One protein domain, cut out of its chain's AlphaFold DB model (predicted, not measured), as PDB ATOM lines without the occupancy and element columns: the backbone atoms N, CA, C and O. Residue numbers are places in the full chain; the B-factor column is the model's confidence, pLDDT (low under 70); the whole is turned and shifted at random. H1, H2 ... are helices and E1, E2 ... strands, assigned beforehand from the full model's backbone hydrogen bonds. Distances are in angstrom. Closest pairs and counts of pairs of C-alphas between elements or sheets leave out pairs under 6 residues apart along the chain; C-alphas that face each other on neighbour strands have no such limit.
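AT A GLANCE: This is residues 5 to 177 of the 182 residues of a protein of bacterium D16-63 (UniProt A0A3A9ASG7). A strongly twisted sheet of eight strands is rolled part of the way into a barrel, left open where E2 and E4 stay apart, and it curls round H1 on one face and H2 on the opposite face. H3 packs on E4 on the same face as H1, and residues 149 to 177 stick out as a long tail that ends in H4. The printed part has 173 residues, with four named helices and eight named strands in the order H1 E1 E2 E3 E4 H2 E5 E6 H3 E7 E8 H4; the class is mixed, helices and strands. The sheet is branched, with antiparallel neighbours E1 and E2, E1 and E5, E3 and E4, E4 and E7, E5 and E6, E6 and E7, E7 and E8. The whole is loose, with a radius of gyration of the C-alphas of 20.3 A and spans of 63 by 45 by 37 A.

HOW THE PARTS SIT: Begin with H1, residues 5 to 13, on the sheet; its Val 9 and Ala 38 of E3, residues 38 to 40, have their C-alphas 6.4 A apart. E1, residues 18 to 23, makes a hairpin with E2, residues 29 to 34; look for N 20 and O 32, 2.9 A apart. On the other side of E1 is E5, residues 63 to 68, with N 21 and O 65 at 2.7 A. E3 makes a hairpin with E4, residues 43 to 49, with N 38 and O 45 at 2.9 A. H2, residues 53 to 60, comes closest to E1 at the C-alphas of Ser 23 and Glu 57, 6.0 A. E5 makes a hairpin with E6, residues 75 to 83, with N 66 and O 78 at 2.7 A. H3, residues 90 to 102, has a height over the sheet of 8.5 A and runs slantwise to E4, at 47 degrees on the local plane; its closest C-alphas to E4 are Gly 96 and Cys 47, 6.3 A. E7, residues 115 to 128, bends by 81 degrees at residue 122; E4, with N 46 and O 118 at 2.9 A, and E8, residues 134 to 137, with N 135 and O 127 at 2.8 A, lie on one side of it, and E6, with N 79 and O 124 at 2.9 A, on the other side. H4, residues 166 to 177, is not on the sheet. In H1, H2, H3 and H4 every O i to N i+4 pair is within hydrogen-bond range.

IN THESE COORDINATES: Find C-alpha 5 at (229.842, 225.607, 213.174); from there H1 runs 12.3 A. E1 spans 16.9 A, E2 16.0 A, E4 19.6 A, E5 17.4 A and E6 23.9 A. H3 spans 18.2 A. E7 begins at C-alpha 115, (248.257, 225.580, 227.580), and spans 32.3 A. H4 spans 16.4 A and ends at C-alpha 177, (235.142, 215.150, 272.270).

THE WHOLE: The C-alphas of Ala 72 and Glu 175 are the two farthest apart, 65.1 A. The printed part has no cut. The links H3 to E7 and E8 to H4 are long, with 12 and 28 residues. Without residues 149 to 177, which stand free, the body spans 47 by 32 by 32 A. The model's pLDDT is under 70 at residues 140 to 160, 169 and 173 to 177.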
ATOM      1  N   CYS A   5     228.688 225.364 212.318       93.69
ATOM      2  CA  CYS A   5     229.842 225.607 213.174       93.69
ATOM      3  C   CYS A   5     230.588 226.904 212.815       93.69
ATOM      4  O   CYS A   5     230.854 227.725 213.693       93.69
ATOM      5  N   GLU A   6     230.850 227.151 211.528       93.50
ATOM      6  CA  GLU A   6     231.471 228.404 211.078       93.50
ATOM      7  C   GLU A   6     230.635 229.630 211.483       93.50
ATOM      8  O   GLU A   6     231.193 230.638 211.914       93.50
ATOM      9  N   ILE A   7     229.300 229.537 211.422       93.69
ATOM     10  CA  ILE A   7     228.392 230.603 211.879       93.69
ATOM     11  C   ILE A   7     228.546 230.860 213.386       93.69
ATOM     12  O   ILE A   7     228.578 232.021 213.803       93.69
ATOM     13  N   VAL A   8     228.652 229.808 214.207       96.56
ATOM     14  CA  VAL A   8     228.868 229.941 215.658       96.56
ATOM     15  C   VAL A   8     230.210 230.609 215.948       96.56
ATOM     16  O   VAL A   8     230.260 231.590 216.691       96.56
ATOM     17  N   VAL A   9     231.290 230.123 215.332       97.06
ATOM     18  CA  VAL A   9     232.646 230.658 215.529       97.06
ATOM     19  C   VAL A   9     232.709 232.135 215.147       97.06
ATOM     20  O   VAL A   9     233.200 232.947 215.929       97.06
ATOM     21  N   GLU A  10     232.143 232.515 214.004       95.69
ATOM     22  CA  GLU A  10     232.081 233.917 213.584       95.69
ATOM     23  C   GLU A  10     231.248 234.787 214.530       95.69
ATOM     24  O   GLU A  10     231.624 235.928 214.807       95.69
ATOM     25  N   TYR A  11     230.131 234.267 215.055       95.62
ATOM     26  CA  TYR A  11     229.344 234.983 216.058       95.62
ATOM     27  C   TYR A  11     230.207 235.264 217.291       95.62
ATOM     28  O   TYR A  11     230.287 236.412 217.733       95.62
ATOM     29  N   LEU A  12     230.854 234.240 217.845       97.56
ATOM     30  CA  LEU A  12     231.657 234.354 219.062       97.56
ATOM     31  C   LEU A  12     232.884 235.263 218.865       97.56
ATOM     32  O   LEU A  12     233.213 236.035 219.759       97.56
ATOM     33  N   GLN A  13     233.507 235.251 217.683       96.44
ATOM     34  CA  GLN A  13     234.596 236.170 217.320       96.44
ATOM     35  C   GLN A  13     234.125 237.620 217.108       96.44
ATOM     36  O   GLN A  13     234.936 238.544 217.159       96.44
ATOM     37  N   SER A  14     232.828 237.847 216.869       95.31
ATOM     38  CA  SER A  14     232.275 239.197 216.671       95.31
ATOM     39  C   SER A  14     232.115 240.001 217.966       95.31
ATOM     40  O   SER A  14     231.843 241.203 217.909       95.31
ATOM     41  N   VAL A  15     232.276 239.358 219.128       95.12
ATOM     42  CA  VAL A  15     232.186 239.992 220.448       95.12
ATOM     43  C   VAL A  15     233.540 239.949 221.168       95.12
ATOM     44  O   VAL A  15     234.304 239.010 220.972       95.12
ATOM     45  N   PRO A  16     233.861 240.933 222.034       93.44
ATOM     46  CA  PRO A  16     235.145 240.954 222.745       93.44
ATOM     47  C   PRO A  16     235.335 239.779 223.711       93.44
ATOM     48  O   PRO A  16     236.458 239.345 223.958       93.44
ATOM     49  N   ALA A  17     234.231 239.309 224.289       96.50
ATOM     50  CA  ALA A  17     234.178 238.155 225.164       96.50
ATOM     51  C   ALA A  17     232.777 237.542 225.123       96.50
ATOM     52  O   ALA A  17     231.776 238.232 224.909       96.50
ATOM     53  N   TRP A  18     232.727 236.247 225.372       98.25
ATOM     54  CA  TRP A  18     231.531 235.436 225.526       98.25
ATOM     55  C   TRP A  18     231.658 234.629 226.816       98.25
ATOM     56  O   TRP A  18     232.737 234.547 227.397       98.25
ATOM     57  N   TYR A  19     230.557 234.092 227.322       98.69
ATOM     58  CA  TYR A  19     230.530 233.500 228.655       98.69
ATOM     59  C   TYR A  19     230.462 231.988 228.559       98.69
ATOM     60  O   TYR A  19     229.555 231.457 227.923       98.69
ATOM     61  N   LEU A  20     231.419 231.329 229.206       98.81
ATOM     62  CA  LEU A  20     231.430 229.891 229.422       98.81
ATOM     63  C   LEU A  20     230.827 229.601 230.798       98.81
ATOM     64  O   LEU A  20     231.268 230.168 231.801       98.81
ATOM     65  N   ALA A  21     229.839 228.719 230.816       98.81
ATOM     66  CA  ALA A  21     229.218 228.148 231.993       98.81
ATOM     67  C   ALA A  21     229.649 226.687 232.150       98.81
ATOM     68  O   ALA A  21     229.662 225.923 231.184       98.81
ATOM     69  N   THR A  22     229.974 226.322 233.378       98.75
ATOM     70  CA  THR A  22     230.407 224.990 233.826       98.75
ATOM     71  C   THR A  22     229.823 224.750 235.220       98.75
ATOM     72  O   THR A  22     229.180 225.637 235.795       98.75
ATOM     73  N   SER A  23     230.052 223.571 235.791       98.31
ATOM     74  CA  SER A  23     229.818 223.324 237.212       98.31
ATOM     75  C   SER A  23     230.993 222.573 237.817       98.31
ATOM     76  O   SER A  23     231.659 221.814 237.117       98.31
ATOM     77  N   ASP A  24     231.217 222.747 239.114       97.06
ATOM     78  CA  ASP A  24     232.118 221.864 239.852       97.06
ATOM     79  C   ASP A  24     231.489 220.476 240.099       97.06
ATOM     80  O   ASP A  24     230.401 220.163 239.598       97.06
ATOM     81  N   ALA A  25     232.208 219.635 240.849       94.81
ATOM     82  CA  ALA A  25     231.798 218.272 241.180       94.81
ATOM     83  C   ALA A  25     230.518 218.214 242.036       94.81
ATOM     84  O   ALA A  25     229.745 217.265 241.909       94.81
ATOM     85  N   ASP A  26     230.258 219.244 242.846       96.69
ATOM     86  CA  ASP A  26     229.053 219.360 243.674       96.69
ATOM     87  C   ASP A  26     227.861 219.937 242.888       96.69
ATOM     88  O   ASP A  26     226.736 220.022 243.388       96.69
ATOM     89  N   GLY A  27     228.087 220.329 241.630       95.19
ATOM     90  CA  GLY A  27     227.079 220.911 240.754       95.19
ATOM     91  C   GLY A  27     226.865 222.410 240.965       95.19
ATOM     92  O   GLY A  27     225.897 222.956 240.428       95.19
ATOM     93  N   GLN A  28     227.744 223.101 241.700       98.06
ATOM     94  CA  GLN A  28     227.684 224.554 241.831       98.06
ATOM     95  C   GLN A  28     227.994 225.195 240.467       98.06
ATOM     96  O   GLN A  28     229.068 224.971 239.903       98.06
ATOM     97  N   PRO A  29     227.075 226.000 239.897       98.31
ATOM     98  CA  PRO A  29     227.308 226.642 238.613       98.31
ATOM     99  C   PRO A  29     228.361 227.741 238.728       98.31
ATOM    100  O   PRO A  29     228.304 228.582 239.632       98.31
ATOM    101  N   HIS A  30     229.239 227.805 237.733       98.62
ATOM    102  CA  HIS A  30     230.152 228.917 237.533       98.62
ATOM    103  C   HIS A  30     230.024 229.504 236.129       98.62
ATOM    104  O   HIS A  30     229.640 228.832 235.176       98.62
ATOM    105  N   VAL A  31     230.357 230.791 236.004       98.50
ATOM    106  CA  VAL A  31     230.340 231.519 234.732       98.50
ATOM    107  C   VAL A  31     231.536 232.455 234.646       98.50
ATOM    108  O   VAL A  31     231.906 233.103 235.628       98.50
ATOM    109  N   ARG A  32     232.159 232.530 233.471       98.25
ATOM    110  CA  ARG A  32     233.359 233.347 233.250       98.25
ATOM    111  C   ARG A  32     233.530 233.761 231.792       98.25
ATOM    112  O   ARG A  32     233.073 233.043 230.902       98.25
ATOM    113  N   PRO A  33     234.185 234.905 231.537       97.88
ATOM    114  CA  PRO A  33     234.464 235.346 230.183       97.88
ATOM    115  C   PRO A  33     235.553 234.488 229.532       97.88
ATOM    116  O   PRO A  33     236.579 234.186 230.139       97.88
ATOM    117  N   PHE A  34     235.338 234.164 228.267       98.38
ATOM    118  CA  PHE A  34     236.280 233.571 227.329       98.38
ATOM    119  C   PHE A  34     236.312 234.434 226.059       98.38
ATOM    120  O   PHE A  34     235.380 235.192 225.783       98.38
ATOM    121  N   SER A  35     237.398 234.358 225.288       97.38
ATOM    122  CA  SER A  35     237.582 235.226 224.112       97.38
ATOM    123  C   SER A  35     238.383 234.609 222.965       97.38
ATOM    124  O   SER A  35     238.588 235.274 221.954       97.38
ATOM    125  N   PHE A  36     238.808 233.347 223.079       98.38
ATOM    126  CA  PHE A  36     239.463 232.623 221.989       98.38
ATOM    127  C   PHE A  36     238.576 231.489 221.488       98.38
ATOM    128  O   PHE A  36     238.218 230.599 222.256       98.38
ATOM    129  N   VAL A  37     238.265 231.507 220.195       98.50
ATOM    130  CA  VAL A  37     237.622 230.394 219.496       98.50
ATOM    131  C   VAL A  37     238.130 230.324 218.059       98.50
ATOM    132  O   VAL A  37     238.314 231.358 217.407       98.50
ATOM    133  N   ALA A  38     238.343 229.113 217.557       97.81
ATOM    134  CA  ALA A  38     238.741 228.846 216.179       97.81
ATOM    135  C   ALA A  38     237.955 227.665 215.594       97.81
ATOM    136  O   ALA A  38     237.469 226.809 216.326       97.81
ATOM    137  N   HIS A  39     237.842 227.622 214.266       95.94
ATOM    138  CA  HIS A  39     237.263 226.497 213.537       95.94
ATOM    139  C   HIS A  39     238.378 225.640 212.921       95.94
ATOM    140  O   HIS A  39     239.262 226.185 212.256       95.94
ATOM    141  N   LEU A  40     238.323 224.319 213.101       93.94
ATOM    142  CA  LEU A  40     239.199 223.351 212.426       93.94
ATOM    143  C   LEU A  40     238.486 222.012 212.276       93.94
ATOM    144  O   LEU A  40     238.016 221.461 213.263       93.94
ATOM    145  N   ASP A  41     238.455 221.493 211.047       90.31
ATOM    146  CA  ASP A  41     237.905 220.175 210.699       90.31
ATOM    147  C   ASP A  41     236.492 219.957 211.248       90.31
ATOM    148  O   ASP A  41     236.173 218.976 211.914       90.31
ATOM    149  N   GLY A  42     235.643 220.956 211.013       89.69
ATOM    150  CA  GLY A  42     234.301 221.012 211.555       89.69
ATOM    151  C   GLY A  42     234.271 221.563 212.969       89.69
ATOM    152  O   GLY A  42     233.327 222.268 213.262       89.69
ATOM    153  N   ARG A  43     235.272 221.318 213.830       93.25
ATOM    154  CA  ARG A  43     235.263 221.550 215.294       93.25
ATOM    155  C   ARG A  43     235.439 223.006 215.712       93.25
ATOM    156  O   ARG A  43     236.203 223.753 215.103       93.25
ATOM    157  N   MET A  44     234.756 223.379 216.798       96.00
ATOM    158  CA  MET A  44     235.051 224.594 217.567       96.00
ATOM    159  C   MET A  44     236.169 224.275 218.547       96.00
ATOM    160  O   MET A  44     236.026 223.358 219.350       96.00
ATOM    161  N   TRP A  45     237.251 225.038 218.485       98.19
ATOM    162  CA  TRP A  45     238.407 224.901 219.357       98.19
ATOM    163  C   TRP A  45     238.535 226.109 220.264       98.19
ATOM    164  O   TRP A  45     238.537 227.251 219.800       98.19
ATOM    165  N   PHE A  46     238.696 225.831 221.547       98.56
ATOM    166  CA  PHE A  46     238.878 226.796 222.621       98.56
ATOM    167  C   PHE A  46     240.212 226.526 223.312       98.56
ATOM    168  O   PHE A  46     240.798 225.462 223.119       98.56
ATOM    169  N   CYS A  47     240.699 227.460 224.128       98.06
ATOM    170  CA  CYS A  47     241.906 227.230 224.919       98.06
ATOM    171  C   CYS A  47     241.786 227.763 226.343       98.06
ATOM    172  O   CYS A  47     241.106 228.758 226.601       98.06
ATOM    173  N   THR A  48     242.489 227.111 227.262       97.81
ATOM    174  CA  THR A  48     242.641 227.538 228.658       97.81
ATOM    175  C   THR A  48     243.993 227.064 229.212       97.81
ATOM    176  O   THR A  48     244.787 226.464 228.489       97.81
ATOM    177  N   SER A  49     244.270 227.355 230.486       97.50
ATOM    178  CA  SER A  49     245.346 226.695 231.235       97.50
ATOM    179  C   SER A  49     244.796 225.485 231.989       97.50
ATOM    180  O   SER A  49     243.704 225.579 232.560       97.50
ATOM    181  N   LYS A  50     245.571 224.399 232.060       97.88
ATOM    182  CA  LYS A  50     245.291 223.229 232.909       97.88
ATOM    183  C   LYS A  50     245.298 223.553 234.404       97.88
ATOM    184  O   LYS A  50     244.688 222.833 235.183       97.88
ATOM    185  N   ASP A  51     245.928 224.660 234.790       97.12
ATOM    186  CA  ASP A  51     246.032 225.097 236.188       97.12
ATOM    187  C   ASP A  51     244.797 225.877 236.680       97.12
ATOM    188  O   ASP A  51     244.762 226.315 237.827       97.12
ATOM    189  N   LYS A  52     243.808 226.136 235.811       96.69
ATOM    190  CA  LYS A  52     242.615 226.933 236.146       96.69
ATOM    191  C   LYS A  52     241.458 226.031 236.570       96.69
ATOM    192  O   LYS A  52     241.225 224.999 235.946       96.69
ATOM    193  N   ASP A  53     240.646 226.510 237.511       97.81
ATOM    194  CA  ASP A  53     239.459 225.799 238.010       97.81
ATOM    195  C   ASP A  53     238.527 225.337 236.885       97.81
ATOM    196  O   ASP A  53     238.053 224.214 236.905       97.81
ATOM    197  N   VAL A  54     238.349 226.142 235.830       98.38
ATOM    198  CA  VAL A  54     237.537 225.762 234.657       98.38
ATOM    199  C   VAL A  54     237.982 224.444 234.014       98.38
ATOM    200  O   VAL A  54     237.146 223.689 233.533       98.38
ATOM    201  N   TYR A  55     239.284 224.153 233.997       98.44
ATOM    202  CA  TYR A  55     239.801 222.899 233.456       98.44
ATOM    203  C   TYR A  55     239.542 221.730 234.417       98.44
ATOM    204  O   TYR A  55     239.180 220.644 233.973       98.44
ATOM    205  N   ALA A  56     239.672 221.942 235.729       98.44
ATOM    206  CA  ALA A  56     239.298 220.948 236.738       98.44
ATOM    207  C   ALA A  56     237.787 220.645 236.716       98.44
ATOM    208  O   ALA A  56     237.382 219.489 236.739       98.44
ATOM    209  N   GLU A  57     236.957 221.677 236.583       98.69
ATOM    210  CA  GLU A  57     235.504 221.562 236.465       98.69
ATOM    211  C   GLU A  57     235.096 220.777 235.216       98.69
ATOM    212  O   GLU A  57     234.292 219.860 235.323       98.69
ATOM    213  N   MET A  58     235.683 221.068 234.046       98.50
ATOM    214  CA  MET A  58     235.388 220.323 232.812       98.50
ATOM    215  C   MET A  58     235.859 218.862 232.862       98.50
ATOM    216  O   MET A  58     235.270 218.023 232.189       98.50
ATOM    217  N   GLN A  59     236.892 218.544 233.653       98.12
ATOM    218  CA  GLN A  59     237.279 217.152 233.915       98.12
ATOM    219  C   GLN A  59     236.247 216.434 234.794       98.12
ATOM    220  O   GLN A  59     235.963 215.264 234.561       98.12
ATOM    221  N   ALA A  60     235.687 217.120 235.796       98.00
ATOM    222  CA  ALA A  60     234.705 216.540 236.714       98.00
ATOM    223  C   ALA A  60     233.299 216.427 236.092       98.00
ATOM    224  O   ALA A  60     232.607 215.431 236.290       98.00
ATOM    225  N   ASN A  61     232.869 217.438 235.336       98.19
ATOM    226  CA  ASN A  61     231.619 217.449 234.589       98.19
ATOM    227  C   ASN A  61     231.856 218.091 233.212       98.19
ATOM    228  O   ASN A  61     231.972 219.316 233.121       98.19
ATOM    229  N   PRO A  62     231.855 217.307 232.119       98.19
ATOM    230  CA  PRO A  62     232.152 217.840 230.797       98.19
ATOM    231  C   PRO A  62     231.024 218.719 230.246       98.19
ATOM    232  O   PRO A  62     231.229 219.409 229.256       98.19
ATOM    233  N   ARG A  63     229.826 218.729 230.843       98.56
ATOM    234  CA  ARG A  63     228.699 219.523 230.334       98.56
ATOM    235  C   ARG A  63     228.957 221.013 230.510       98.56
ATOM    236  O   ARG A  63     229.085 221.503 231.633       98.56
ATOM    237  N   ILE A  64     228.939 221.738 229.398       98.62
ATOM    238  CA  ILE A  64     229.153 223.180 229.364       98.62
ATOM    239  C   ILE A  64     228.029 223.915 228.631       98.62
ATOM    240  O   ILE A  64     227.313 223.351 227.800       98.62
ATOM    241  N   GLY A  65     227.920 225.212 228.905       98.62
ATOM    242  CA  GLY A  65     227.091 226.141 228.142       98.62
ATOM    243  C   GLY A  65     227.897 227.361 227.718       98.62
ATOM    244  O   GLY A  65     228.686 227.889 228.491       98.62
ATOM    245  N   ILE A  66     227.699 227.842 226.499       98.75
ATOM    246  CA  ILE A  66     228.301 229.072 225.991       98.75
ATOM    247  C   ILE A  66     227.185 230.021 225.588       98.75
ATOM    248  O   ILE A  66     226.235 229.631 224.910       98.75
ATOM    249  N   SER A  67     227.314 231.287 225.977       98.38
ATOM    250  CA  SER A  67     226.399 232.333 225.534       98.38
ATOM    251  C   SER A  67     227.124 233.623 225.193       98.38
ATOM    252  O   SER A  67     228.078 234.037 225.859       98.38
ATOM    253  N   ALA A  68     226.649 234.277 224.139       97.12
ATOM    254  CA  ALA A  68     227.122 235.586 223.731       97.12
ATOM    255  C   ALA A  68     225.966 236.425 223.206       97.12
ATOM    256  O   ALA A  68     225.071 235.931 222.518       97.12
ATOM    257  N   TRP A  69     226.026 237.721 223.482       93.25
ATOM    258  CA  TRP A  69     225.052 238.679 222.996       93.25
ATOM    259  C   TRP A  69     225.756 239.905 222.431       93.25
ATOM    260  O   TRP A  69     226.743 240.387 222.988       93.25
ATOM    261  N   ARG A  70     225.212 240.433 221.334       85.69
ATOM    262  CA  ARG A  70     225.596 241.724 220.762       85.69
ATOM    263  C   ARG A  70     224.358 242.622 220.640       85.69
ATOM    264  O   ARG A  70     223.268 242.105 220.383       85.69
ATOM    265  N   PRO A  71     224.500 243.952 220.786       83.31
ATOM    266  CA  PRO A  71     223.371 244.873 220.695       83.31
ATOM    267  C   PRO A  71     222.546 244.691 219.414       83.31
ATOM    268  O   PRO A  71     223.098 244.497 218.331       83.31
ATOM    269  N   ALA A  72     221.218 244.790 219.547       76.44
ATOM    270  CA  ALA A  72     220.256 244.678 218.445       76.44
ATOM    271  C   ALA A  72     220.349 243.368 217.631       76.44
ATOM    272  O   ALA A  72     220.089 243.354 216.431       76.44
ATOM    273  N   SER A  73     220.746 242.261 218.265       80.38
ATOM    274  CA  SER A  73     220.762 240.924 217.658       80.38
ATOM    275  C   SER A  73     220.227 239.866 218.621       80.38
ATOM    276  O   SER A  73     220.314 240.036 219.837       80.38
ATOM    277  N   ALA A  74     219.754 238.749 218.058       89.19
ATOM    278  CA  ALA A  74     219.546 237.496 218.782       89.19
ATOM    279  C   ALA A  74     220.842 237.066 219.492       89.19
ATOM    280  O   ALA A  74     221.928 237.234 218.920       89.19
ATOM    281  N   TRP A  75     220.748 236.528 220.711       95.81
ATOM    282  CA  TRP A  75     221.897 235.948 221.416       95.81
ATOM    283  C   TRP A  75     222.128 234.512 220.964       95.81
ATOM    284  O   TRP A  75     221.201 233.827 220.538       95.81
ATOM    285  N   ILE A  76     223.373 234.061 221.035       97.00
ATOM    286  CA  ILE A  76     223.711 232.672 220.741       97.00
ATOM    287  C   ILE A  76     223.746 231.869 222.035       97.00
ATOM    288  O   ILE A  76     224.232 232.361 223.052       97.00
ATOM    289  N   VAL A  77     223.235 230.644 221.987       98.12
ATOM    290  CA  VAL A  77     223.411 229.627 223.026       98.12
ATOM    291  C   VAL A  77     224.029 228.409 222.365       98.12
ATOM    292  O   VAL A  77     223.527 227.966 221.333       98.12
ATOM    293  N   VAL A  78     225.094 227.879 222.952       98.38
ATOM    294  CA  VAL A  78     225.699 226.602 222.573       98.38
ATOM    295  C   VAL A  78     225.772 225.741 223.823       98.38
ATOM    296  O   VAL A  78     226.221 226.210 224.862       98.38
ATOM    297  N   GLU A  79     225.327 224.502 223.738       98.50
ATOM    298  CA  GLU A  79     225.401 223.516 224.819       98.50
ATOM    299  C   GLU A  79     226.122 222.284 224.279       98.50
ATOM    300  O   GLU A  79     226.000 221.976 223.095       98.50
ATOM    301  N   GLY A  80     226.898 221.599 225.114       97.88
ATOM    302  CA  GLY A  80     227.632 220.407 224.697       97.88
ATOM    303  C   GLY A  80     228.520 219.856 225.803       97.88
ATOM    304  O   GLY A  80     228.435 220.286 226.955       97.88
ATOM    305  N   GLN A  81     229.376 218.910 225.435       98.50
ATOM    306  CA  GLN A  81     230.358 218.297 226.319       98.50
ATOM    307  C   GLN A  81     231.771 218.730 225.917       98.50
ATOM    308  O   GLN A  81     232.108 218.722 224.736       98.50
ATOM    309  N   ALA A  82     232.591 219.143 226.879       98.31
ATOM    310  CA  ALA A  82     233.986 219.482 226.658       98.31
ATOM    311  C   ALA A  82     234.791 218.214 226.350       98.31
ATOM    312  O   ALA A  82     234.929 217.331 227.193       98.31
ATOM    313  N   ASP A  83     235.354 218.159 225.147       98.00
ATOM    314  CA  ASP A  83     236.336 217.158 224.745       98.00
ATOM    315  C   ASP A  83     237.732 217.733 224.989       98.00
ATOM    316  O   ASP A  83     238.209 218.592 224.237       98.00
ATOM    317  N   LEU A  84     238.350 217.295 226.087       97.88
ATOM    318  CA  LEU A  84     239.664 217.755 226.540       97.88
ATOM    319  C   LEU A  84     240.828 217.069 225.802       97.88
ATOM    320  O   LEU A  84     241.986 217.326 226.138       97.88
ATOM    321  N   VAL A  85     240.551 216.213 224.809       96.25
ATOM    322  CA  VAL A  85     241.591 215.653 223.942       96.25
ATOM    323  C   VAL A  85     242.088 216.744 222.997       96.25
ATOM    324  O   VAL A  85     241.422 217.146 222.040       96.25
ATOM    325  N   ASP A  86     243.301 217.221 223.261       95.69
ATOM    326  CA  ASP A  86     243.936 218.258 222.458       95.69
ATOM    327  C   ASP A  86     244.420 217.694 221.109       95.69
ATOM    328  O   ASP A  86     245.480 217.072 221.006       95.69
ATOM    329  N   GLN A  87     243.606 217.890 220.071       94.94
ATOM    330  CA  GLN A  87     243.910 217.538 218.676       94.94
ATOM    331  C   GLN A  87     243.980 218.781 217.776       94.94
ATOM    332  O   GLN A  87     243.878 218.677 216.550       94.94
ATOM    333  N   ALA A  88     244.124 219.973 218.363       95.50
ATOM    334  CA  ALA A  88     244.260 221.195 217.593       95.50
ATOM    335  C   ALA A  88     245.577 221.179 216.799       95.50
ATOM    336  O   ALA A  88     246.618 220.707 217.253       95.50
ATOM    337  N   ASN A  89     245.560 221.715 215.578       96.75
ATOM    338  CA  ASN A  89     246.785 221.798 214.784       96.75
ATOM    339  C   ASN A  89     247.694 222.958 215.243       96.75
ATOM    340  O   ASN A  89     247.273 223.882 215.943       96.75
ATOM    341  N   GLU A  90     248.939 222.966 214.759       97.12
ATOM    342  CA  GLU A  90     249.948 223.982 215.108       97.12
ATOM    343  C   GLU A  90     249.471 225.430 214.863       97.12
ATOM    344  O   GLU A  90     249.864 226.366 215.563       97.12
ATOM    345  N   THR A  91     248.599 225.640 213.871       97.69
ATOM    346  CA  THR A  91     248.074 226.975 213.562       97.69
ATOM    347  C   THR A  91     247.127 227.466 214.651       97.69
ATOM    348  O   THR A  91     247.246 228.622 215.063       97.69
ATOM    349  N   ILE A  92     246.239 226.603 215.152       97.88
ATOM    350  CA  ILE A  92     245.368 226.929 216.286       97.88
ATOM    351  C   ILE A  92     246.186 227.097 217.565       97.88
ATOM    352  O   ILE A  92     245.977 228.086 218.267       97.88
ATOM    353  N   HIS A  93     247.179 226.234 217.810       98.19
ATOM    354  CA  HIS A  93     248.084 226.370 218.957       98.19
ATOM    355  C   HIS A  93     248.764 227.738 219.001       98.19
ATOM    356  O   HIS A  93     248.720 228.449 220.007       98.19
ATOM    357  N   ARG A  94     249.356 228.154 217.878       98.19
ATOM    358  CA  ARG A  94     250.024 229.453 217.766       98.19
ATOM    359  C   ARG A  94     249.052 230.623 217.917       98.19
ATOM    360  O   ARG A  94     249.407 231.619 218.546       98.19
ATOM    361  N   ALA A  95     247.847 230.515 217.353       98.25
ATOM    362  CA  ALA A  95     246.823 231.551 217.470       98.25
ATOM    363  C   ALA A  95     246.326 231.703 218.917       98.25
ATOM    364  O   ALA A  95     246.289 232.822 219.428       98.25
ATOM    365  N   GLY A  96     246.016 230.592 219.593       97.94
ATOM    366  CA  GLY A  96     245.586 230.584 220.992       97.94
ATOM    367  C   GLY A  96     246.674 231.101 221.923       97.94
ATOM    368  O   GLY A  96     246.418 231.983 222.736       97.94
ATOM    369  N   PHE A  97     247.918 230.660 221.735       98.19
ATOM    370  CA  PHE A  97     249.062 231.183 222.481       98.19
ATOM    371  C   PHE A  97     249.221 232.701 222.332       98.19
ATOM    372  O   PHE A  97     249.321 233.414 223.332       98.19
ATOM    373  N   ALA A  98     249.212 233.211 221.096       98.31
ATOM    374  CA  ALA A  98     249.329 234.645 220.841       98.31
ATOM    375  C   ALA A  98     248.186 235.434 221.500       98.31
ATOM    376  O   ALA A  98     248.426 236.493 222.083       98.31
ATOM    377  N   HIS A  99     246.964 234.896 221.454       97.81
ATOM    378  CA  HIS A  99     245.791 235.481 222.100       97.81
ATOM    379  C   HIS A  99     245.932 235.521 223.625       97.81
ATOM    380  O   HIS A  99     245.785 236.581 224.229       97.81
ATOM    381  N   MET A 100     246.297 234.403 224.255       96.81
ATOM    382  CA  MET A 100     246.475 234.323 225.708       96.81
ATOM    383  C   MET A 100     247.604 235.238 226.201       96.81
ATOM    384  O   MET A 100     247.442 235.948 227.194       96.81
ATOM    385  N   ARG A 101     248.721 235.321 225.467       96.81
ATOM    386  CA  ARG A 101     249.801 236.276 225.764       96.81
ATOM    387  C   ARG A 101     249.335 237.726 225.681       96.81
ATOM    388  O   ARG A 101     249.740 238.535 226.512       96.81
ATOM    389  N   ALA A 102     248.475 238.061 224.718       96.12
ATOM    390  CA  ALA A 102     247.902 239.403 224.606       96.12
ATOM    391  C   ALA A 102     246.982 239.759 225.791       96.12
ATOM    392  O   ALA A 102     246.865 240.934 226.131       96.12
ATOM    393  N   LEU A 103     246.381 238.760 226.449       94.31
ATOM    394  CA  LEU A 103     245.587 238.925 227.674       94.31
ATOM    395  C   LEU A 103     246.433 238.985 228.959       94.31
ATOM    396  O   LEU A 103     245.883 239.208 230.035       94.31
ATOM    397  N   GLY A 104     247.754 238.822 228.856       95.00
ATOM    398  CA  GLY A 104     248.681 238.911 229.987       95.00
ATOM    399  C   GLY A 104     249.028 237.578 230.652       95.00
ATOM    400  O   GLY A 104     249.706 237.598 231.675       95.00
ATOM    401  N   ASP A 105     248.613 236.441 230.082       95.38
ATOM    402  CA  ASP A 105     249.041 235.113 230.546       95.38
ATOM    403  C   ASP A 105     250.555 234.917 230.310       95.38
ATOM    404  O   ASP A 105     251.148 235.587 229.458       95.38
ATOM    405  N   ASP A 106     251.208 234.017 231.047       95.81
ATOM    406  CA  ASP A 106     252.679 233.898 231.094       95.81
ATOM    407  C   ASP A 106     253.258 232.665 230.379       95.81
ATOM    408  O   ASP A 106     254.414 232.305 230.606       95.81
ATOM    409  N   PHE A 107     252.478 232.036 229.495       96.19
ATOM    410  CA  PHE A 107     252.912 230.863 228.733       96.19
ATOM    411  C   PHE A 107     254.264 231.074 228.036       96.19
ATOM    412  O   PHE A 107     254.529 232.136 227.459       96.19
ATOM    413  N   THR A 108     255.115 230.046 228.048       96.06
ATOM    414  CA  THR A 108     256.465 230.120 227.466       96.06
ATOM    415  C   THR A 108     256.486 229.893 225.954       96.06
ATOM    416  O   THR A 108     257.435 230.310 225.291       96.06
ATOM    417  N   GLY A 109     255.449 229.257 225.405       96.62
ATOM    418  CA  GLY A 109     255.331 228.912 223.989       96.62
ATOM    419  C   GLY A 109     253.955 228.344 223.643       96.62
ATOM    420  O   GLY A 109     253.121 228.128 224.522       96.62
ATOM    421  N   SER A 110     253.713 228.091 222.353       96.44
ATOM    422  CA  SER A 110     252.492 227.414 221.878       96.44
ATOM    423  C   SER A 110     252.442 225.917 222.209       96.44
ATOM    424  O   SER A 110     251.427 225.268 221.971       96.44
ATOM    425  N   ASP A 111     253.542 225.390 222.734       95.38
ATOM    426  CA  ASP A 111     253.764 224.037 223.238       95.38
ATOM    427  C   ASP A 111     253.918 223.999 224.772       95.38
ATOM    428  O   ASP A 111     254.296 222.966 225.323       95.38
ATOM    429  N   ASP A 112     253.649 225.111 225.476       97.50
ATOM    430  CA  ASP A 112     253.660 225.138 226.943       97.50
ATOM    431  C   ASP A 112     252.683 224.068 227.476       97.50
ATOM    432  O   ASP A 112     251.506 224.100 227.116       97.50
ATOM    433  N   PRO A 113     253.125 223.128 228.333       96.38
ATOM    434  CA  PRO A 113     252.305 221.992 228.761       96.38
ATOM    435  C   PRO A 113     251.059 222.388 229.565       96.38
ATOM    436  O   PRO A 113     250.148 221.565 229.717       96.38
ATOM    437  N   ARG A 114     251.023 223.622 230.088       97.44
ATOM    438  CA  ARG A 114     249.867 224.198 230.782       97.44
ATOM    439  C   ARG A 114     248.808 224.691 229.803       97.44
ATOM    440  O   ARG A 114     247.633 224.660 230.145       97.44
ATOM    441  N   LEU A 115     249.197 225.155 228.613       98.12
ATOM    442  CA  LEU A 115     248.257 225.580 227.580       98.12
ATOM    443  C   LEU A 115     247.595 224.338 226.984       98.12
ATOM    444  O   LEU A 115     248.269 223.417 226.534       98.12
ATOM    445  N   THR A 116     246.268 224.314 226.989       98.25
ATOM    446  CA  THR A 116     245.494 223.184 226.472       98.25
ATOM    447  C   THR A 116     244.372 223.684 225.588       98.25
ATOM    448  O   THR A 116     243.742 224.707 225.892       98.25
ATOM    449  N   PHE A 117     244.110 222.944 224.517       98.50
ATOM    450  CA  PHE A 117     242.968 223.171 223.648       98.50
ATOM    451  C   PHE A 117     241.924 222.084 223.854       98.50
ATOM    452  O   PHE A 117     242.246 220.931 224.122       98.50
ATOM    453  N   PHE A 118     240.662 222.479 223.762       98.56
ATOM    454  CA  PHE A 118     239.528 221.574 223.889       98.56
ATOM    455  C   PHE A 118     238.483 221.906 222.832       98.56
ATOM    456  O   PHE A 118     238.407 223.042 222.342       98.56
ATOM    457  N   SER A 119     237.682 220.906 222.481       97.94
ATOM    458  CA  SER A 119     236.577 221.040 221.533       97.94
ATOM    459  C   SER A 119     235.247 220.636 222.169       97.94
ATOM    460  O   SER A 119     235.193 220.421 223.380       97.94
ATOM    461  N   LEU A 120     234.160 220.597 221.387       96.88
ATOM    462  CA  LEU A 120     232.846 220.175 221.878       96.88
ATOM    463  C   LEU A 120     232.321 218.936 221.171       96.88
ATOM    464  O   LEU A 120     232.218 218.907 219.940       96.88
ATOM    465  N   THR A 121     231.903 217.967 221.976       95.06
ATOM    466  CA  THR A 121     231.104 216.809 221.582       95.06
ATOM    467  C   THR A 121     229.634 217.008 221.934       95.06
ATOM    468  O   THR A 121     229.291 217.838 222.779       95.06
ATOM    469  N   ASP A 122     228.756 216.316 221.205       95.00
ATOM    470  CA  ASP A 122     227.294 216.408 221.340       95.00
ATOM    471  C   ASP A 122     226.754 217.846 221.349       95.00
ATOM    472  O   ASP A 122     225.803 218.180 222.061       95.00
ATOM    473  N   ALA A 123     227.389 218.724 220.570       95.94
ATOM    474  CA  ALA A 123     227.087 220.141 220.609       95.94
ATOM    475  C   ALA A 123     225.751 220.454 219.921       95.94
ATOM    476  O   ALA A 123     225.451 219.973 218.827       95.94
ATOM    477  N   GLN A 124     224.976 221.341 220.537       97.06
ATOM    478  CA  GLN A 124     223.767 221.934 219.978       97.06
ATOM    479  C   GLN A 124     223.860 223.450 220.084       97.06
ATOM    480  O   GLN A 124     224.418 223.983 221.042       97.06
ATOM    481  N   ALA A 125     223.323 224.160 219.094       97.44
ATOM    482  CA  ALA A 125     223.395 225.612 219.056       97.44
ATOM    483  C   ALA A 125     222.083 226.243 218.595       97.44
ATOM    484  O   ALA A 125     221.377 225.707 217.739       97.44
ATOM    485  N   TRP A 126     221.787 227.424 219.139       97.50
ATOM    486  CA  TRP A 126     220.599 228.205 218.812       97.50
ATOM    487  C   TRP A 126     220.907 229.699 218.754       97.50
ATOM    488  O   TRP A 126     221.666 230.218 219.573       97.50
ATOM    489  N   LEU A 127     220.224 230.408 217.855       95.06
ATOM    490  CA  LEU A 127     219.983 231.842 217.995       95.06
ATOM    491  C   LEU A 127     218.672 232.044 218.746       95.06
ATOM    492  O   LEU A 127     217.640 231.507 218.351       95.06
ATOM    493  N   CYS A 128     218.717 232.811 219.820       91.94
ATOM    494  CA  CYS A 128     217.586 233.058 220.697       91.94
ATOM    495  C   CYS A 128     217.217 234.546 220.678       91.94
ATOM    496  O   CYS A 128     218.103 235.405 220.655       91.94
ATOM    497  N   ASP A 129     215.922 234.851 220.686       89.50
ATOM    498  CA  ASP A 129     215.399 236.222 220.667       89.50
ATOM    499  C   ASP A 129     214.571 236.522 221.928       89.50
ATOM    500  O   ASP A 129     214.143 235.625 222.658       89.50
ATOM    501  N   ILE A 130     214.359 237.808 222.210       86.25
ATOM    502  CA  ILE A 130     213.705 238.324 223.417       86.25
ATOM    503  C   ILE A 130     212.250 237.862 223.543       86.25
ATOM    504  O   ILE A 130     211.695 237.852 224.640       86.25
ATOM    505  N   ASP A 131     211.637 237.465 222.427       88.81
ATOM    506  CA  ASP A 131     210.297 236.881 222.378       88.81
ATOM    507  C   ASP A 131     210.250 235.404 222.815       88.81
ATOM    508  O   ASP A 131     209.171 234.816 222.890       88.81
ATOM    509  N   GLY A 132     211.406 234.813 223.138       87.62
ATOM    510  CA  GLY A 132     211.557 233.427 223.573       87.62
ATOM    511  C   GLY A 132     211.745 232.426 222.432       87.62
ATOM    512  O   GLY A 132     211.870 231.228 222.694       87.62
ATOM    513  N   SER A 133     211.776 232.876 221.175       88.88
ATOM    514  CA  SER A 133     212.065 232.004 220.040       88.88
ATOM    515  C   SER A 133     213.506 231.482 220.083       88.88
ATOM    516  O   SER A 133     214.433 232.178 220.502       88.88
ATOM    517  N   ARG A 134     213.690 230.226 219.652       95.88
ATOM    518  CA  ARG A 134     214.997 229.571 219.499       95.88
ATOM    519  C   ARG A 134     215.093 228.997 218.090       95.88
ATOM    520  O   ARG A 134     214.382 228.051 217.757       95.88
ATOM    521  N   LEU A 135     215.962 229.568 217.267       92.94
ATOM    522  CA  LEU A 135     216.277 229.075 215.932       92.94
ATOM    523  C   LEU A 135     217.491 228.137 216.022       92.94
ATOM    524  O   LEU A 135     218.581 228.629 216.323       92.94
ATOM    525  N   PRO A 136     217.342 226.820 215.786       94.81
ATOM    526  CA  PRO A 136     218.474 225.898 215.801       94.81
ATOM    527  C   PRO A 136     219.481 226.221 214.689       94.81
ATOM    528  O   PRO A 136     219.106 226.618 213.584       94.81
ATOM    529  N   ILE A 137     220.764 226.033 214.993       93.31
ATOM    530  CA  ILE A 137     221.871 226.095 214.039       93.31
ATOM    531  C   ILE A 137     222.363 224.662 213.806       93.31
ATOM    532  O   ILE A 137     222.936 224.044 214.699       93.31
ATOM    533  N   GLU A 138     222.183 224.154 212.588       92.25
ATOM    534  CA  GLU A 138     222.680 222.836 212.176       92.25
ATOM    535  C   GLU A 138     224.209 222.856 212.056       92.25
ATOM    536  O   GLU A 138     224.758 223.320 211.052       92.25
ATOM    537  N   LEU A 139     224.910 222.379 213.088       85.88
ATOM    538  CA  LEU A 139     226.369 222.493 213.186       85.88
ATOM    539  C   LEU A 139     227.120 221.718 212.089       85.88
ATOM    540  O   LEU A 139     228.199 222.153 211.685       85.88
ATOM    541  N   GLY A 140     226.522 220.646 211.551       69.38
ATOM    542  CA  GLY A 140     227.038 219.909 210.392       69.38
ATOM    543  C   GLY A 140     228.171 218.923 210.697       69.38
ATOM    544  O   GLY A 140     228.977 218.650 209.811       69.38
ATOM    545  N   PHE A 141     228.247 218.409 211.927       60.03
ATOM    546  CA  PHE A 141     229.250 217.427 212.340       60.03
ATOM    547  C   PHE A 141     228.825 215.986 212.095       60.03
ATOM    548  O   PHE A 141     227.674 215.625 212.331       60.03
ATOM    549  N   ASP A 142     229.806 215.164 211.737       50.38
ATOM    550  CA  ASP A 142     229.759 213.715 211.886       50.38
ATOM    551  C   ASP A 142     230.754 213.316 212.987       50.38
ATOM    552  O   ASP A 142     231.959 213.202 212.740       50.38
ATOM    553  N   TYR A 143     230.259 213.175 214.222       44.62
ATOM    554  CA  TYR A 143     231.063 212.743 215.371       44.62
ATOM    555  C   TYR A 143     231.631 211.326 215.195       44.62
ATOM    556  O   TYR A 143     232.632 211.018 215.828       44.62
ATOM    557  N   ASP A 144     231.083 210.510 214.289       45.94
ATOM    558  CA  ASP A 144     231.564 209.149 214.024       45.94
ATOM    559  C   ASP A 144     232.750 209.119 213.037       45.94
ATOM    560  O   ASP A 144     233.390 208.084 212.844       45.94
ATOM    561  N   SER A 145     233.078 210.253 212.406       46.38
ATOM    562  CA  SER A 145     234.213 210.364 211.475       46.38
ATOM    563  C   SER A 145     235.559 210.631 212.163       46.38
ATOM    564  O   SER A 145     236.614 210.476 211.541       46.38
ATOM    565  N   VAL A 146     235.541 210.992 213.451       41.44
ATOM    566  CA  VAL A 146     236.740 211.027 214.293       41.44
ATOM    567  C   VAL A 146     236.912 209.672 214.973       41.44
ATOM    568  O   VAL A 146     236.041 209.189 215.687       41.44
ATOM    569  N   ASN A 147     238.056 209.039 214.744       42.41
ATOM    570  CA  ASN A 147     238.411 207.790 215.402       42.41
ATOM    571  C   ASN A 147     238.736 208.083 216.878       42.41
ATOM    572  O   ASN A 147     239.903 208.249 217.230       42.41
ATOM    573  N   LEU A 148     237.703 208.223 217.712       44.56
ATOM    574  CA  LEU A 148     237.832 208.187 219.164       44.56
ATOM    575  C   LEU A 148     238.406 206.810 219.503       44.56
ATOM    576  O   LEU A 148     237.811 205.785 219.158       44.56
ATOM    577  N   GLU A 149     239.599 206.772 220.099       42.78
ATOM    578  CA  GLU A 149     240.085 205.516 220.665       42.78
ATOM    579  C   GLU A 149     239.033 205.015 221.664       42.78
ATOM    580  O   GLU A 149     238.442 205.832 222.377       42.78
ATOM    581  N   PRO A 150     238.725 203.705 221.673       38.56
ATOM    582  CA  PRO A 150     237.702 203.173 222.559       38.56
ATOM    583  C   PRO A 150     238.043 203.554 223.995       38.56
ATOM    584  O   PRO A 150     239.208 203.447 224.393       38.56
ATOM    585  N   GLU A 151     237.031 203.989 224.749       42.41
ATOM    586  CA  GLU A 151     237.219 204.293 226.161       42.41
ATOM    587  C   GLU A 151     237.935 203.123 226.843       42.41
ATOM    588  O   GLU A 151     237.610 201.956 226.563       42.41
ATOM    589  N   PRO A 152     238.934 203.405 227.700       47.28
ATOM    590  CA  PRO A 152     239.551 202.353 228.483       47.28
ATOM    591  C   PRO A 152     238.436 201.601 229.222       47.28
ATOM    592  O   PRO A 152     237.469 202.227 229.664       47.28
ATOM    593  N   PRO A 153     238.516 200.263 229.314       53.81
ATOM    594  CA  PRO A 153     237.503 199.498 230.020       53.81
ATOM    595  C   PRO A 153     237.340 200.097 231.412       53.81
ATOM    596  O   PRO A 153     238.345 200.327 232.085       53.81
ATOM    597  N   ALA A 154     236.092 200.378 231.795       49.47
ATOM    598  CA  ALA A 154     235.774 200.880 233.121       49.47
ATOM    599  C   ALA A 154     236.520 200.024 234.149       49.47
ATOM    600  O   ALA A 154     236.331 198.804 234.187       49.47
ATOM    601  N   GLU A 155     237.411 200.647 234.922       58.31
ATOM    602  CA  GLU A 155     237.971 199.985 236.091       58.31
ATOM    603  C   GLU A 155     236.790 199.565 236.968       58.31
ATOM    604  O   GLU A 155     235.828 200.322 237.128       58.31
ATOM    605  N   GLU A 156     236.823 198.326 237.465       48.97
ATOM    606  CA  GLU A 156     235.857 197.859 238.452       48.97
ATOM    607  C   GLU A 156     235.939 198.820 239.638       48.97
ATOM    608  O   GLU A 156     236.896 198.790 240.409       48.97
ATOM    609  N   VAL A 157     234.970 199.731 239.727       54.91
ATOM    610  CA  VAL A 157     234.828 200.631 240.864       54.91
ATOM    611  C   VAL A 157     234.557 199.723 242.054       54.91
ATOM    612  O   VAL A 157     233.472 199.145 242.150       54.91
ATOM    613  N   GLU A 158     235.562 199.524 242.910       59.94
ATOM    614  CA  GLU A 158     235.345 198.920 244.220       59.94
ATOM    615  C   GLU A 158     234.215 199.717 244.875       59.94
ATOM    616  O   GLU A 158     234.317 200.940 244.980       59.94
ATOM    617  N   GLU A 159     233.106 199.045 245.219       55.50
ATOM    618  CA  GLU A 159     231.975 199.690 245.884       55.50
ATOM    619  C   GLU A 159     232.520 200.489 247.068       55.50
ATOM    620  O   GLU A 159     233.050 199.907 248.021       55.50
ATOM    621  N   GLU A 160     232.418 201.822 246.994       61.91
ATOM    622  CA  GLU A 160     232.734 202.656 248.142       61.91
ATOM    623  C   GLU A 160     231.901 202.137 249.320       61.91
ATOM    624  O   GLU A 160     230.693 201.903 249.165       61.91
ATOM    625  N   PRO A 161     232.524 201.902 250.490       71.88
ATOM    626  CA  PRO A 161     231.791 201.412 251.639       71.88
ATOM    627  C   PRO A 161     230.646 202.379 251.919       71.88
ATOM    628  O   PRO A 161     230.829 203.597 251.863       71.88
ATOM    629  N   ALA A 162     229.466 201.817 252.198       74.75
ATOM    630  CA  ALA A 162     228.278 202.602 252.489       74.75
ATOM    631  C   ALA A 162     228.631 203.722 253.482       74.75
ATOM    632  O   ALA A 162     229.357 203.461 254.450       74.75
ATOM    633  N   PRO A 163     228.160 204.958 253.239       73.69
ATOM    634  CA  PRO A 163     228.474 206.074 254.113       73.69
ATOM    635  C   PRO A 163     228.114 205.701 255.558       73.69
ATOM    636  O   PRO A 163     227.092 205.038 255.770       73.69
ATOM    637  N   PRO A 164     228.945 206.095 256.539       79.75
ATOM    638  CA  PRO A 164     228.721 205.738 257.930       79.75
ATOM    639  C   PRO A 164     227.334 206.205 258.360       79.75
ATOM    640  O   PRO A 164     226.885 207.304 258.023       79.75
ATOM    641  N   THR A 165     226.651 205.344 259.098       85.44
ATOM    642  CA  THR A 165     225.348 205.642 259.678       85.44
ATOM    643  C   THR A 165     225.449 206.805 260.663       85.44
ATOM    644  O   THR A 165     226.511 207.103 261.212       85.44
ATOM    645  N   GLU A 166     224.321 207.467 260.913       73.56
ATOM    646  CA  GLU A 166     224.234 208.565 261.882       73.56
ATOM    647  C   GLU A 166     224.734 208.131 263.274       73.56
ATOM    648  O   GLU A 166     225.453 208.879 263.925       73.56
ATOM    649  N   GLU A 167     224.489 206.876 263.666       80.38
ATOM    650  CA  GLU A 167     224.985 206.278 264.914       80.38
ATOM    651  C   GLU A 167     226.519 206.106 264.927       80.38
ATOM    652  O   GLU A 167     227.171 206.365 265.939       80.38
ATOM    653  N   GLU A 168     227.130 205.734 263.797       80.50
ATOM    654  CA  GLU A 168     228.592 205.634 263.654       80.50
ATOM    655  C   GLU A 168     229.265 207.012 263.638       80.50
ATOM    656  O   GLU A 168     230.369 207.176 264.161       80.50
ATOM    657  N   LEU A 169     228.600 208.020 263.069       69.94
ATOM    658  CA  LEU A 169     229.051 209.408 263.126       69.94
ATOM    659  C   LEU A 169     228.971 209.945 264.559       69.94
ATOM    660  O   LEU A 169     229.951 210.504 265.047       69.94
ATOM    661  N   GLU A 170     227.860 209.725 265.262       74.00
ATOM    662  CA  GLU A 170     227.687 210.125 266.664       74.00
ATOM    663  C   GLU A 170     228.707 209.452 267.593       74.00
ATOM    664  O   GLU A 170     229.285 210.119 268.455       74.00
ATOM    665  N   ALA A 171     228.996 208.163 267.389       75.00
ATOM    666  CA  ALA A 171     230.018 207.442 268.145       75.00
ATOM    667  C   ALA A 171     231.424 208.027 267.923       75.00
ATOM    668  O   ALA A 171     232.155 208.253 268.891       75.00
ATOM    669  N   ARG A 172     231.782 208.356 266.673       76.06
ATOM    670  CA  ARG A 172     233.058 209.021 266.348       76.06
ATOM    671  C   ARG A 172     233.146 210.419 266.960       76.06
ATOM    672  O   ARG A 172     234.173 210.774 267.530       76.06
ATOM    673  N   PHE A 173     232.057 211.186 266.924       59.28
ATOM    674  CA  PHE A 173     231.988 212.507 267.557       59.28
ATOM    675  C   PHE A 173     232.095 212.446 269.090       59.28
ATOM    676  O   PHE A 173     232.640 213.373 269.695       59.28
ATOM    677  N   ALA A 174     231.591 211.380 269.722       68.56
ATOM    678  CA  ALA A 174     231.679 211.168 271.165       68.56
ATOM    679  C   ALA A 174     233.086 210.737 271.617       68.56
ATOM    680  O   ALA A 174     233.556 211.206 272.656       68.56
ATOM    681  N   GLU A 175     233.777 209.901 270.834       65.50
ATOM    682  CA  GLU A 175     235.169 209.513 271.103       65.50
ATOM    683  C   GLU A 175     236.146 210.689 270.940       65.50
ATOM    684  O   GLU A 175     237.081 210.827 271.732       65.50
ATOM    685  N   GLU A 176     235.911 211.583 269.975       60.41
ATOM    686  CA  GLU A 176     236.794 212.728 269.717       60.41
ATOM    687  C   GLU A 176     236.605 213.900 270.704       60.41
ATOM    688  O   GLU A 176     237.526 214.696 270.875       60.41
ATOM    689  N   ASN A 177     235.467 213.994 271.412       57.03
ATOM    690  CA  ASN A 177     235.142 215.150 272.270       57.03
ATOM    691  C   ASN A 177     235.108 214.891 273.790       57.03
ATOM    692  O   ASN A 177     234.766 215.802 274.545       57.03
TER     693      ASN A 177